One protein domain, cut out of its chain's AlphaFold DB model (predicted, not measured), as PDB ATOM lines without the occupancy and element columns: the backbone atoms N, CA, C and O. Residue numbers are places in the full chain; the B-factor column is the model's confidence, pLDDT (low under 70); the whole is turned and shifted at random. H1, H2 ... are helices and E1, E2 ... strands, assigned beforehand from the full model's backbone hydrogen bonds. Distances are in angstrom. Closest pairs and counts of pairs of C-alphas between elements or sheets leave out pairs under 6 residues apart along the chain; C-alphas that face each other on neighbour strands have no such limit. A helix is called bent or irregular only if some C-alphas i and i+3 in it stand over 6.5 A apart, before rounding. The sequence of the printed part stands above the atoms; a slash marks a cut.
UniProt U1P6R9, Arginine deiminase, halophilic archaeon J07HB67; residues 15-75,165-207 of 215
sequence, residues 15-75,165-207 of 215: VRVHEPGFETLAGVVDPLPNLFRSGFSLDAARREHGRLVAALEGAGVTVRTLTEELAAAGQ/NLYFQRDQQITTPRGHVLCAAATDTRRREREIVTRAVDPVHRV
ATOM      1  N   VAL A  15     125.037 109.830 134.486       92.81
ATOM      2  CA  VAL A  15     123.926 108.932 134.161       92.81
ATOM      3  C   VAL A  15     123.470 108.155 135.386       92.81
ATOM      4  O   VAL A  15     124.281 107.729 136.210       92.81
ATOM      5  N   ARG A  16     122.156 107.933 135.474       92.50
ATOM      6  CA  ARG A  16     121.568 107.030 136.458       92.50
ATOM      7  C   ARG A  16     121.311 105.654 135.862       92.50
ATOM      8  O   ARG A  16     120.722 105.535 134.789       92.50
ATOM      9  N   VAL A  17     121.679 104.619 136.605       94.62
ATOM     10  CA  VAL A  17     121.435 103.215 136.264       94.62
ATOM     11  C   VAL A  17     120.727 102.484 137.406       94.62
ATOM     12  O   VAL A  17     120.676 102.953 138.542       94.62
ATOM     13  N   HIS A  18     120.167 101.314 137.115       94.94
ATOM     14  CA  HIS A  18     119.669 100.384 138.129       94.94
ATOM     15  C   HIS A  18     120.147  98.987 137.761       94.94
ATOM     16  O   HIS A  18     119.865  98.505 136.666       94.94
ATOM     17  N   GLU A  19     120.889  98.353 138.666       94.50
ATOM     18  CA  GLU A  19     121.381  97.000 138.434       94.50
ATOM     19  C   GLU A  19     120.215  95.998 138.488       94.50
ATOM     20  O   GLU A  19     119.435  96.037 139.442       94.50
ATOM     21  N   PRO A  20     120.104  95.063 137.523       93.44
ATOM     22  CA  PRO A  20     119.096  94.008 137.559       93.44
ATOM     23  C   PRO A  20     119.132  93.204 138.869       93.44
ATOM     24  O   PRO A  20     120.055  92.424 139.142       93.44
ATOM     25  N   GLY A  21     118.106  93.376 139.696       91.50
ATOM     26  CA  GLY A  21     117.944  92.685 140.964       91.50
ATOM     27  C   GLY A  21     117.043  91.454 140.862       91.50
ATOM     28  O   GLY A  21     116.764  90.927 139.782       91.50
ATOM     29  N   PHE A  22     116.604  90.958 142.020       88.88
ATOM     30  CA  PHE A  22     115.720  89.792 142.092       88.88
ATOM     31  C   PHE A  22     114.352  90.053 141.439       88.88
ATOM     32  O   PHE A  22     113.739  89.131 140.910       88.88
ATOM     33  N   GLU A  23     113.903  91.308 141.385       91.50
ATOM     34  CA  GLU A  23     112.685  91.724 140.682       91.50
ATOM     35  C   GLU A  23     112.694  91.345 139.195       91.50
ATOM     36  O   GLU A  23     111.646  91.097 138.602       91.50
ATOM     37  N   THR A  24     113.883  91.231 138.599       92.25
ATOM     38  CA  THR A  24     114.055  90.849 137.195       92.25
ATOM     39  C   THR A  24     113.799  89.350 136.972       92.25
ATOM     40  O   THR A  24     113.508  88.932 135.851       92.25
ATOM     41  N   LEU A  25     113.834  88.522 138.026       90.38
ATOM     42  CA  LEU A  25     113.616  87.075 137.919       90.38
ATOM     43  C   LEU A  25     112.233  86.735 137.348       90.38
ATOM     44  O   LEU A  25     112.112  85.766 136.602       90.38
ATOM     45  N   ALA A  26     111.210  87.547 137.629       87.38
ATOM     46  CA  ALA A  26     109.886  87.368 137.035       87.38
ATOM     47  C   ALA A  26     109.936  87.427 135.499       87.38
ATOM     48  O   ALA A  26     109.350  86.576 134.839       87.38
ATOM     49  N   GLY A  27     110.721  88.351 134.936       86.94
ATOM     50  CA  GLY A  27     110.945  88.455 133.491       86.94
ATOM     51  C   GLY A  27     111.803  87.339 132.898       86.94
ATOM     52  O   GLY A  27     111.680  87.024 131.717       86.94
ATOM     53  N   VAL A  28     112.649  86.706 133.713       91.44
ATOM     54  CA  VAL A  28     113.417  85.522 133.309       91.44
ATOM     55  C   VAL A  28     112.526  84.278 133.252       91.44
ATOM     56  O   VAL A  28     112.648  83.491 132.313       91.44
ATOM     57  N   VAL A  29     111.657  84.095 134.252       91.88
ATOM     58  CA  VAL A  29     110.821  82.895 134.426       91.88
ATOM     59  C   VAL A  29     109.556  82.943 133.567       91.88
ATOM     60  O   VAL A  29     109.209  81.935 132.955       91.88
ATOM     61  N   ASP A  30     108.890  84.095 133.493       91.12
ATOM     62  CA  ASP A  30     107.674  84.308 132.702       91.12
ATOM     63  C   ASP A  30     107.792  85.609 131.875       91.12
ATOM     64  O   ASP A  30     107.344  86.680 132.298       91.12
ATOM     65  N   PRO A  31     108.462  85.558 130.708       89.75
ATOM     66  CA  PRO A  31     108.889  86.755 129.986       89.75
ATOM     67  C   PRO A  31     107.749  87.643 129.482       89.75
ATOM     68  O   PRO A  31     107.795  88.862 129.651       89.75
ATOM     69  N   LEU A  32     106.721  87.053 128.862       88.12
ATOM     70  CA  LEU A  32     105.723  87.812 128.098       88.12
ATOM     71  C   LEU A  32     104.882  88.754 128.976       88.12
ATOM     72  O   LEU A  32     104.774  89.930 128.619       88.12
ATOM     73  N   PRO A  33     104.335  88.321 130.133       86.69
ATOM     74  CA  PRO A  33     103.591  89.221 131.020       86.69
ATOM     75  C   PRO A  33     104.464  90.334 131.616       86.69
ATOM     76  O   PRO A  33     103.958  91.392 131.982       86.69
ATOM     77  N   ASN A  34     105.779  90.109 131.672       85.62
ATOM     78  CA  ASN A  34     106.774  91.033 132.209       85.62
ATOM     79  C   ASN A  34     107.444  91.900 131.126       85.62
ATOM     80  O   ASN A  34     108.416  92.593 131.416       85.62
ATOM     81  N   LEU A  35     106.910  91.905 129.895       86.81
ATOM     82  CA  LEU A  35     107.384  92.701 128.750       86.81
ATOM     83  C   LEU A  35     108.774  92.300 128.216       86.81
ATOM     84  O   LEU A  35     109.434  93.084 127.534       86.81
ATOM     85  N   PHE A  36     109.188  91.055 128.446       88.69
ATOM     86  CA  PHE A  36     110.385  90.467 127.848       88.69
ATOM     87  C   PHE A  36     110.029  89.580 126.658       88.69
ATOM     88  O   PHE A  36     109.025  88.870 126.644       88.69
ATOM     89  N   ARG A  37     110.901  89.579 125.647       89.44
ATOM     90  CA  ARG A  37     110.721  88.752 124.441       89.44
ATOM     91  C   ARG A  37     111.014  87.271 124.685       89.44
ATOM     92  O   ARG A  37     110.445  86.422 124.005       89.44
ATOM     93  N   SER A  38     111.928  86.971 125.603       91.88
ATOM     94  CA  SER A  38     112.377  85.619 125.938       91.88
ATOM     95  C   SER A  38     113.039  85.608 127.315       91.88
ATOM     96  O   SER A  38     113.450  86.657 127.810       91.88
ATOM     97  N   GLY A  39     113.194  84.419 127.902       91.56
ATOM     98  CA  GLY A  39     114.006  84.246 129.106       91.56
ATOM     99  C   GLY A  39     115.484  84.545 128.839       91.56
ATOM    100  O   GLY A  39     115.949  84.500 127.696       91.56
ATOM    101  N   PHE A  40     116.225  84.858 129.899       92.81
ATOM    102  CA  PHE A  40     117.653  85.180 129.849       92.81
ATOM    103  C   PHE A  40     118.340  84.844 131.178       92.81
ATOM    104  O   PHE A  40     117.692  84.509 132.164       92.81
ATOM    105  N   SER A  41     119.672  84.915 131.225       93.75
ATOM    106  CA  SER A  41     120.423  84.693 132.466       93.75
ATOM    107  C   SER A  41     120.541  85.993 133.261       93.75
ATOM    108  O   SER A  41     121.188  86.934 132.804       93.75
ATOM    109  N   LEU A  42     119.976  86.023 134.474       93.12
ATOM    110  CA  LEU A  42     120.114  87.165 135.386       93.12
ATOM    111  C   LEU A  42     121.585  87.437 135.737       93.12
ATOM    112  O   LEU A  42     122.021  88.584 135.740       93.12
ATOM    113  N   ASP A  43     122.380  86.388 135.951       94.88
ATOM    114  CA  ASP A  43     123.811  86.542 136.232       94.88
ATOM    115  C   ASP A  43     124.579  87.105 135.032       94.88
ATOM    116  O   ASP A  43     125.498  87.906 135.205       94.88
ATOM    117  N   ALA A  44     124.223  86.700 133.807       95.31
ATOM    118  CA  ALA A  44     124.802  87.296 132.606       95.31
ATOM    119  C   ALA A  44     124.413  88.773 132.478       95.31
ATOM    120  O   ALA A  44     125.297  89.597 132.254       95.31
ATOM    121  N   ALA A  45     123.142  89.111 132.720       94.31
ATOM    122  CA  ALA A  45     122.653  90.486 132.694       94.31
ATOM    123  C   ALA A  45     123.373  91.378 133.720       94.31
ATOM    124  O   ALA A  45     123.778  92.487 133.382       94.31
ATOM    125  N   ARG A  46     123.628  90.887 134.941       95.50
ATOM    126  CA  ARG A  46     124.420  91.611 135.953       95.50
ATOM    127  C   ARG A  46     125.860  91.844 135.514       95.50
ATOM    128  O   ARG A  46     126.373  92.952 135.641       95.50
ATOM    129  N   ARG A  47     126.519  90.828 134.944       97.50
ATOM    130  CA  ARG A  47     127.883  90.987 134.407       97.50
ATOM    131  C   ARG A  47     127.927  91.972 133.240       97.50
ATOM    132  O   ARG A  47     128.866  92.755 133.137       97.50
ATOM    133  N   GLU A  48     126.936  91.934 132.357       97.50
ATOM    134  CA  GLU A  48     126.797  92.883 131.250       97.50
ATOM    135  C   GLU A  48     126.571  94.307 131.746       97.50
ATOM    136  O   GLU A  48     127.274  95.212 131.302       97.50
ATOM    137  N   HIS A  49     125.682  94.486 132.721       97.12
ATOM    138  CA  HIS A  49     125.457  95.763 133.387       97.12
ATOM    139  C   HIS A  49     126.741  96.289 134.044       97.12
ATOM    140  O   HIS A  49     127.115  97.437 133.829       97.12
ATOM    141  N   GLY A  50     127.483  95.444 134.766       97.62
ATOM    142  CA  GLY A  50     128.771  95.822 135.351       97.62
ATOM    143  C   GLY A  50     129.801  96.266 134.306       97.62
ATOM    144  O   GLY A  50     130.508  97.248 134.514       97.62
ATOM    145  N   ARG A  51     129.855  95.604 133.139       98.31
ATOM    146  CA  ARG A  51     130.714  96.040 132.020       98.31
ATOM    147  C   ARG A  51     130.279  97.381 131.434       98.31
ATOM    148  O   ARG A  51     131.144  98.175 131.079       98.31
ATOM    149  N   LEU A  52     128.973  97.628 131.330       97.44
ATOM    150  CA  LEU A  52     128.435  98.918 130.893       97.44
ATOM    151  C   LEU A  52     128.850 100.037 131.857       97.44
ATOM    152  O   LEU A  52     129.382 101.047 131.407       97.44
ATOM    153  N   VAL A  53     128.661  99.835 133.165       97.88
ATOM    154  CA  VAL A  53     129.061 100.802 134.202       97.88
ATOM    155  C   VAL A  53     130.559 101.089 134.125       97.88
ATOM    156  O   VAL A  53     130.945 102.244 133.984       97.88
ATOM    157  N   ALA A  54     131.397 100.050 134.088       98.19
ATOM    158  CA  ALA A  54     132.847 100.217 134.001       98.19
ATOM    159  C   ALA A  54     133.290 100.961 132.726       98.19
ATOM    160  O   ALA A  54     134.249 101.731 132.759       98.19
ATOM    161  N   ALA A  55     132.607 100.752 131.596       98.38
ATOM    162  CA  ALA A  55     132.895 101.469 130.356       98.38
ATOM    163  C   ALA A  55     132.520 102.959 130.442       98.38
ATOM    164  O   ALA A  55     133.266 103.802 129.947       98.38
ATOM    165  N   LEU A  56     131.391 103.283 131.081       97.56
ATOM    166  CA  LEU A  56     130.952 104.661 131.315       97.56
ATOM    167  C   LEU A  56     131.918 105.396 132.252       97.56
ATOM    168  O   LEU A  56     132.408 106.472 131.915       97.56
ATOM    169  N   GLU A  57     132.257 104.785 133.384       97.50
ATOM    170  CA  GLU A  57     133.217 105.344 134.341       97.50
ATOM    171  C   GLU A  57     134.609 105.500 133.715       97.50
ATOM    172  O   GLU A  57     135.255 106.535 133.876       97.50
ATOM    173  N   GLY A  58     135.052 104.516 132.924       98.00
ATOM    174  CA  GLY A  58     136.307 104.583 132.170       98.00
ATOM    175  C   GLY A  58     136.349 105.711 131.132       98.00
ATOM    176  O   GLY A  58     137.433 106.178 130.785       98.00
ATOM    177  N   ALA A  59     135.188 106.185 130.671       97.25
ATOM    178  CA  ALA A  59     135.049 107.352 129.803       97.25
ATOM    179  C   ALA A  59     134.913 108.682 130.577       97.25
ATOM    180  O   ALA A  59     134.742 109.731 129.959       97.25
ATOM    181  N   GLY A  60     134.998 108.662 131.912       96.69
ATOM    182  CA  GLY A  60     134.866 109.842 132.770       96.69
ATOM    183  C   GLY A  60     133.420 110.241 133.083       96.69
ATOM    184  O   GLY A  60     133.196 111.333 133.602       96.69
ATOM    185  N   VAL A  61     132.442 109.382 132.780       96.31
ATOM    186  CA  VAL A  61     131.029 109.619 133.102       96.31
ATOM    187  C   VAL A  61     130.777 109.295 134.572       96.31
ATOM    188  O   VAL A  61     131.141 108.223 135.052       96.31
ATOM    189  N   THR A  62     130.095 110.190 135.284       95.38
ATOM    190  CA  THR A  62     129.620 109.914 136.646       95.38
ATOM    191  C   THR A  62     128.424 108.969 136.588       95.38
ATOM    192  O   THR A  62     127.343 109.360 136.148       95.38
ATOM    193  N   VAL A  63     128.588 107.731 137.045       94.94
ATOM    194  CA  VAL A  63     127.483 106.773 137.148       94.94
ATOM    195  C   VAL A  63     126.918 106.803 138.565       94.94
ATOM    196  O   VAL A  63     127.665 106.717 139.535       94.94
ATOM    197  N   ARG A  64     125.596 106.928 138.692       93.25
ATOM    198  CA  ARG A  64     124.879 106.787 139.965       93.25
ATOM    199  C   ARG A  64     123.847 105.688 139.877       93.25
ATOM    200  O   ARG A  64     123.209 105.510 138.839       93.25
ATOM    201  N   THR A  65     123.642 104.969 140.966       93.50
ATOM    202  CA  THR A  65     122.583 103.967 141.031       93.50
ATOM    203  C   THR A  65     121.307 104.545 141.635       93.50
ATOM    204  O   THR A  65     121.339 105.377 142.541       93.50
ATOM    205  N   LEU A  66     120.154 104.047 141.182       93.00
ATOM    206  CA  LEU A  66     118.858 104.360 141.790       93.00
ATOM    207  C   LEU A  66     118.845 104.063 143.302       93.00
ATOM    208  O   LEU A  66     118.255 104.808 144.083       93.00
ATOM    209  N   THR A  67     119.522 102.989 143.720       94.62
ATOM    210  CA  THR A  67     119.687 102.620 145.130       94.62
ATOM    211  C   THR A  67     120.396 103.709 145.929       94.62
ATOM    212  O   THR A  67     119.921 104.071 147.005       94.62
ATOM    213  N   GLU A  68     121.515 104.230 145.422       93.50
ATOM    214  CA  GLU A  68     122.290 105.283 146.088       93.50
ATOM    215  C   GLU A  68     121.491 106.578 146.201       93.50
ATOM    216  O   GLU A  68     121.478 107.187 147.268       93.50
ATOM    217  N   GLU A  69     120.769 106.968 145.148       91.88
ATOM    218  CA  GLU A  69     119.909 108.158 145.175       91.88
ATOM    219  C   GLU A  69     118.800 108.035 146.226       91.88
ATOM    220  O   GLU A  69     118.608 108.932 147.047       91.88
ATOM    221  N   LEU A  70     118.098 106.898 146.260       93.44
ATOM    222  CA  LEU A  70     117.032 106.654 147.236       93.44
ATOM    223  C   LEU A  70     117.555 106.572 148.674       93.44
ATOM    224  O   LEU A  70     116.866 107.009 149.602       93.44
ATOM    225  N   ALA A  71     118.753 106.013 148.865       93.12
ATOM    226  CA  ALA A  71     119.418 105.962 150.160       93.12
ATOM    227  C   ALA A  71     119.828 107.365 150.626       93.12
ATOM    228  O   ALA A  71     119.505 107.750 151.749       93.12
ATOM    229  N   ALA A  72     120.465 108.152 149.754       91.38
ATOM    230  CA  ALA A  72     120.869 109.527 150.041       91.38
ATOM    231  C   ALA A  72     119.665 110.435 150.344       91.38
ATOM    232  O   ALA A  72     119.740 111.288 151.225       91.38
ATOM    233  N   ALA A  73     118.534 110.211 149.671       90.12
ATOM    234  CA  ALA A  73     117.283 110.928 149.909       90.12
ATOM    235  C   ALA A  73     116.495 110.430 151.142       90.12
ATOM    236  O   ALA A  73     115.424 110.967 151.447       90.12
ATOM    237  N   GLY A  74     116.964 109.383 151.834       93.38
ATOM    238  CA  GLY A  74     116.289 108.805 153.002       93.38
ATOM    239  C   GLY A  74     114.919 108.185 152.693       93.38
ATOM    240  O   GLY A  74     114.061 108.107 153.570       93.38
ATOM    241  N   GLN A  75     114.676 107.765 151.447       94.56
ATOM    242  CA  GLN A  75     113.347 107.337 150.986       94.56
ATOM    243  C   GLN A  75     113.095 105.831 151.108       94.56
ATOM    244  O   GLN A  75     111.941 105.397 151.035       94.56
ATOM    245  N   ASN A 165     111.093  95.589 134.834       89.12
ATOM    246  CA  ASN A 165     111.686  96.542 133.895       89.12
ATOM    247  C   ASN A 165     112.341  97.740 134.597       89.12
ATOM    248  O   ASN A 165     112.730  98.698 133.931       89.12
ATOM    249  N   LEU A 166     112.516  97.697 135.928       90.44
ATOM    250  CA  LEU A 166     113.148  98.784 136.679       90.44
ATOM    251  C   LEU A 166     114.585  99.054 136.212       90.44
ATOM    252  O   LEU A 166     115.039 100.184 136.309       90.44
ATOM    253  N   TYR A 167     115.301  98.083 135.641       89.19
ATOM    254  CA  TYR A 167     116.644  98.341 135.101       89.19
ATOM    255  C   TYR A 167     116.639  99.191 133.811       89.19
ATOM    256  O   TYR A 167     117.653  99.798 133.467       89.19
ATOM    257  N   PHE A 168     115.495  99.322 133.132       89.94
ATOM    258  CA  PHE A 168     115.303 100.240 132.008       89.94
ATOM    259  C   PHE A 168     114.877 101.628 132.499       89.94
ATOM    260  O   PHE A 168     113.700 101.972 132.461       89.94
ATOM    261  N   GLN A 169     115.846 102.436 132.935       88.50
ATOM    262  CA  GLN A 169     115.620 103.744 133.578       88.50
ATOM    263  C   GLN A 169     115.073 104.862 132.663       88.50
ATOM    264  O   GLN A 169     114.649 105.907 133.160       88.50
ATOM    265  N   ARG A 170     115.103 104.682 131.334       86.81
ATOM    266  CA  ARG A 170     114.709 105.714 130.353       86.81
ATOM    267  C   ARG A 170     113.200 105.946 130.296       86.81
ATOM    268  O   ARG A 170     112.743 107.037 129.979       86.81
ATOM    269  N   ASP A 171     112.419 104.913 130.563       82.62
ATOM    270  CA  ASP A 171     110.986 104.938 130.285       82.62
ATOM    271  C   ASP A 171     110.175 105.634 131.385       82.62
ATOM    272  O   ASP A 171     109.054 106.083 131.145       82.62
ATOM    273  N   GLN A 172     110.699 105.684 132.613       82.06
ATOM    274  CA  GLN A 172     109.984 106.257 133.756       82.06
ATOM    275  C   GLN A 172     110.170 107.774 133.849       82.06
ATOM    276  O   GLN A 172     109.322 108.459 134.430       82.06
ATOM    277  N   GLN A 173     111.266 108.303 133.300       83.19
ATOM    278  CA  GLN A 173     111.595 109.719 133.388       83.19
ATOM    279  C   GLN A 173     112.414 110.213 132.196       83.19
ATOM    280  O   GLN A 173     113.223 109.484 131.632       83.19
ATOM    281  N   ILE A 174     112.268 111.499 131.892       85.50
ATOM    282  CA  ILE A 174     113.098 112.223 130.929       85.50
ATOM    283  C   ILE A 174     113.736 113.407 131.653       85.50
ATOM    284  O   ILE A 174     113.041 114.193 132.295       85.50
ATOM    285  N   THR A 175     115.055 113.547 131.555       85.94
ATOM    286  CA  THR A 175     115.774 114.722 132.064       85.94
ATOM    287  C   THR A 175     115.799 115.806 130.991       85.94
ATOM    288  O   THR A 175     116.027 115.516 129.822       85.94
ATOM    289  N   THR A 176     115.538 117.053 131.378       84.94
ATOM    290  CA  THR A 176     115.495 118.218 130.478       84.94
ATOM    291  C   THR A 176     116.382 119.343 131.019       84.94
ATOM    292  O   THR A 176     116.809 119.261 132.176       84.94
ATOM    293  N   PRO A 177     116.586 120.451 130.279       83.38
ATOM    294  CA  PRO A 177     117.282 121.635 130.794       83.38
ATOM    295  C   PRO A 177     116.632 122.232 132.044       83.38
ATOM    296  O   PRO A 177     117.256 122.987 132.779       83.38
ATOM    297  N   ARG A 178     115.350 121.922 132.270       82.38
ATOM    298  CA  ARG A 178     114.558 122.440 133.386       82.38
ATOM    299  C   ARG A 178     114.379 121.424 134.509       82.38
ATOM    300  O   ARG A 178     113.659 121.737 135.438       82.38
ATOM    301  N   GLY A 179     114.983 120.237 134.425       81.88
ATOM    302  CA  GLY A 179     114.830 119.153 135.400       81.88
ATOM    303  C   GLY A 179     114.033 117.961 134.864       81.88
ATOM    304  O   GLY A 179     113.851 117.808 133.652       81.88
ATOM    305  N   HIS A 180     113.575 117.091 135.767       83.38
ATOM    306  CA  HIS A 180     112.993 115.798 135.402       83.38
ATOM    307  C   HIS A 180     111.492 115.864 135.103       83.38
ATOM    308  O   HIS A 180     110.700 116.434 135.858       83.38
ATOM    309  N   VAL A 181     111.094 115.203 134.022       83.75
ATOM    310  CA  VAL A 181     109.706 114.920 133.668       83.75
ATOM    311  C   VAL A 181     109.426 113.458 133.982       83.75
ATOM    312  O   VAL A 181     110.110 112.579 133.465       83.75
ATOM    313  N   LEU A 182     108.410 113.186 134.799       82.06
ATOM    314  CA  LEU A 182     107.961 111.816 135.053       82.06
ATOM    315  C   LEU A 182     106.914 111.398 134.030       82.06
ATOM    316  O   LEU A 182     105.882 112.060 133.875       82.06
ATOM    317  N   CYS A 183     107.176 110.279 133.367       78.69
ATOM    318  CA  CYS A 183     106.309 109.723 132.343       78.69
ATOM    319  C   CYS A 183     105.131 108.959 132.968       78.69
ATOM    320  O   CYS A 183     105.225 108.374 134.054       78.69
ATOM    321  N   ALA A 184     103.993 108.948 132.272       70.12
ATOM    322  CA  ALA A 184     102.874 108.092 132.639       70.12
ATOM    323  C   ALA A 184     103.183 106.645 132.227       70.12
ATOM    324  O   ALA A 184     103.482 106.372 131.067       70.12
ATOM    325  N   ALA A 185     103.085 105.709 133.171       66.50
ATOM    326  CA  ALA A 185     103.157 104.287 132.867       66.50
ATOM    327  C   ALA A 185     101.952 103.880 132.002       66.50
ATOM    328  O   ALA A 185     100.809 104.081 132.411       66.50
ATOM    329  N   ALA A 186     102.208 103.303 130.826       62.62
ATOM    330  CA  ALA A 186     101.159 102.835 129.918       62.62
ATOM    331  C   ALA A 186     100.447 101.562 130.417       62.62
ATOM    332  O   ALA A 186      99.336 101.274 129.979       62.62
ATOM    333  N   THR A 187     101.077 100.804 131.323       63.12
ATOM    334  CA  THR A 187     100.543  99.547 131.862       63.12
ATOM    335  C   THR A 187     100.543  99.525 133.386       63.12
ATOM    336  O   THR A 187     101.363 100.157 134.058       63.12
ATOM    337  N   ASP A 188      99.628  98.731 133.927       61.94
ATOM    338  CA  ASP A 188      99.416  98.541 135.359       61.94
ATOM    339  C   ASP A 188     100.640  97.945 136.070       61.94
ATOM    340  O   ASP A 188     101.011  98.417 137.145       61.94
ATOM    341  N   THR A 189     101.337  97.012 135.412       61.06
ATOM    342  CA  THR A 189     102.597  96.393 135.866       61.06
ATOM    343  C   THR A 189     103.720  97.401 136.116       61.06
ATOM    344  O   THR A 189     104.616  97.144 136.915       61.06
ATOM    345  N   ARG A 190     103.669  98.585 135.493       70.75
ATOM    346  CA  ARG A 190     104.702  99.625 135.628       70.75
ATOM    347  C   ARG A 190     104.368 100.699 136.665       70.75
ATOM    348  O   ARG A 190     105.155 101.623 136.878       70.75
ATOM    349  N   ARG A 191     103.225 100.600 137.360       73.69
ATOM    350  CA  ARG A 191     102.860 101.569 138.411       73.69
ATOM    351  C   ARG A 191     103.874 101.608 139.554       73.69
ATOM    352  O   ARG A 191     104.156 102.698 140.053       73.69
ATOM    353  N   ARG A 192     104.436 100.457 139.937       82.06
ATOM    354  CA  ARG A 192     105.416 100.376 141.029       82.06
ATOM    355  C   ARG A 192     106.754 101.012 140.664       82.06
ATOM    356  O   ARG A 192     107.318 101.724 141.487       82.06
ATOM    357  N   GLU A 193     107.215 100.837 139.424       83.19
ATOM    358  CA  GLU A 193     108.413 101.525 138.914       83.19
ATOM    359  C   GLU A 193     108.285 103.038 139.099       83.19
ATOM    360  O   GLU A 193     109.184 103.683 139.634       83.19
ATOM    361  N   ARG A 194     107.124 103.595 138.731       77.75
ATOM    362  CA  ARG A 194     106.850 105.020 138.907       77.75
ATOM    363  C   ARG A 194     106.898 105.423 140.375       77.75
ATOM    364  O   ARG A 194     107.503 106.438 140.690       77.75
ATOM    365  N   GLU A 195     106.279 104.661 141.274       82.69
ATOM    366  CA  GLU A 195     106.316 104.982 142.705       82.69
ATOM    367  C   GLU A 195     107.752 105.038 143.247       82.69
ATOM    368  O   GLU A 195     108.093 105.980 143.963       82.69
ATOM    369  N   ILE A 196     108.597 104.080 142.871       88.56
ATOM    370  CA  ILE A 196     110.009 104.050 143.267       88.56
ATOM    371  C   ILE A 196     110.738 105.278 142.705       88.56
ATOM    372  O   ILE A 196     111.330 106.047 143.461       88.56
ATOM    373  N   VAL A 197     110.637 105.510 141.393       84.88
ATOM    374  CA  VAL A 197     111.356 106.593 140.705       84.88
ATOM    375  C   VAL A 197     110.908 107.977 141.180       84.88
ATOM    376  O   VAL A 197     111.751 108.843 141.383       84.88
ATOM    377  N   THR A 198     109.614 108.187 141.462       83.50
ATOM    378  CA  THR A 198     109.097 109.477 141.971       83.50
ATOM    379  C   THR A 198     109.710 109.919 143.297       83.50
ATOM    380  O   THR A 198     109.547 111.076 143.673       83.50
ATOM    381  N   ARG A 199     110.349 109.004 144.034       84.62
ATOM    382  CA  ARG A 199     111.024 109.307 145.300       84.62
ATOM    383  C   ARG A 199     112.530 109.471 145.144       84.62
ATOM    384  O   ARG A 199     113.162 109.972 146.060       84.62
ATOM    385  N   ALA A 200     113.092 109.075 144.007       79.38
ATOM    386  CA  ALA A 200     114.499 109.303 143.701       79.38
ATOM    387  C   ALA A 200     114.751 110.713 143.146       79.38
ATOM    388  O   ALA A 200     115.824 111.263 143.352       79.38
ATOM    389  N   VAL A 201     113.766 111.302 142.458       75.75
ATOM    390  CA  VAL A 201     113.899 112.614 141.801       75.75
ATOM    391  C   VAL A 201     112.823 113.588 142.254       75.75
ATOM    392  O   VAL A 201     111.685 113.184 142.496       75.75
ATOM    393  N   ASP A 202     113.167 114.876 142.293       70.56
ATOM    394  CA  ASP A 202     112.195 115.965 142.404       70.56
ATOM    395  C   ASP A 202     111.795 116.438 140.992       70.56
ATOM    396  O   ASP A 202     112.619 117.011 140.271       70.56
ATOM    397  N   PRO A 203     110.580 116.120 140.512       69.00
ATOM    398  CA  PRO A 203     110.216 116.368 139.130       69.00
ATOM    399  C   PRO A 203     109.662 117.775 138.931       69.00
ATOM    400  O   PRO A 203     108.750 118.210 139.633       69.00
ATOM    401  N   VAL A 204     110.099 118.436 137.862       69.31
ATOM    402  CA  VAL A 204     109.521 119.720 137.438       69.31
ATOM    403  C   VAL A 204     108.198 119.561 136.702       69.31
ATOM    404  O   VAL A 204     107.418 120.507 136.602       69.31
ATOM    405  N   HIS A 205     107.913 118.359 136.193       64.44
ATOM    406  CA  HIS A 205     106.630 118.047 135.581       64.44
ATOM    407  C   HIS A 205     106.248 116.576 135.768       64.44
ATOM    408  O   HIS A 205     107.088 115.676 135.719       64.44
ATOM    409  N   ARG A 206     104.948 116.320 135.940       72.19
ATOM    410  CA  ARG A 206     104.375 114.969 135.979       72.19
ATOM    411  C   ARG A 206     103.342 114.844 134.873       72.19
ATOM    412  O   ARG A 206     102.313 115.514 134.927       72.19
ATOM    413  N   VAL A 207     103.597 113.966 133.908       67.44
ATOM    414  CA  VAL A 207     102.632 113.679 132.846       67.44
ATOM    415  C   VAL A 207     101.514 112.823 133.442       67.44
ATOM    416  O   VAL A 207     101.752 111.714 133.928       67.44
TER     417      VAL A 207
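What this domain is: This is residues 15 to 75 and 165 to 207 of the 215 residues of the protein "Arginine deiminase" of halophilic archaeon J07HB67 (UniProt U1P6R9). Two small parts stand side by side: a three-stranded sheet, E3 E4 E5, grazed by H4, and a parallel strand pair, E1 and E2, spanned by a wide loop of H1 and the long helix H2. H3, straight after E2, joins the parts by touching the end of H4. The printed 104 residues run E1 H1 H2 E2 H3 E3 E4 H4 E5, class mixed, helices and strands; the larger sheet, in that order, is mixed. The whole is compact, radius of gyration of the C-alphas 14.4 A, spanning 38 by 37 by 24 A.

Where its parts are: E3 is residues 173 to 176, E4 179 to 182 and E5 203 to 206, ending at C-alpha 206 (104.375, 114.969, 135.979). H4, residues 188 to 200, is 20.3 A long and irregular: C-alphas 189 and 192 are 7.1 A apart. E1, residues 15 to 17, begins at (123.926, 108.932, 134.161). H1 is residues 22 to 29, H2 42 to 58 with 24.0 A, E2 62 to 65 and H3 66 to 72.

How they stand to each other: E3 and E4 form an antiparallel hairpin, with N 174 and O 181 at 2.9 A. E4 and E5 are parallel, with N 182 and O 205 at 3.0 A. H4 only grazes this sheet, with residues 194 to 198. H3 and H4 touch at a steep tilt of 38 degrees, the same way, closest at the C-alphas of Leu 70 and Ala 200, 5.1 A; H4 does so with residues 197 to 200 alone. E1 and E2 are parallel, with N 17 and O 64 at 2.9 A. E1, H1 H2, E2 and E4, H4, E5 are strand-helix-strand units, parallel neighbour strands with helices between, each crossover right-handed. H1 and H2 only just touch, with 3 pairs of C-alphas within 8 A, closest Leu 25 and Leu 42 at 7.0 A. H2 and H3 have each O i to N i+4 pair within hydrogen-bond range; H1 has 2 of 4 and H4 5 of 9.

The domain as a whole: The C-alphas farthest apart, Val 29 and Arg 178, are 39.7 A apart. Residues 76 to 164 are not printed; C-alphas 75 and 165 are 20.3 A apart across the cut. The link from H1 to H2 is long. The pLDDT is under 70 at residues 185 to 189, 203 to 205 and 207.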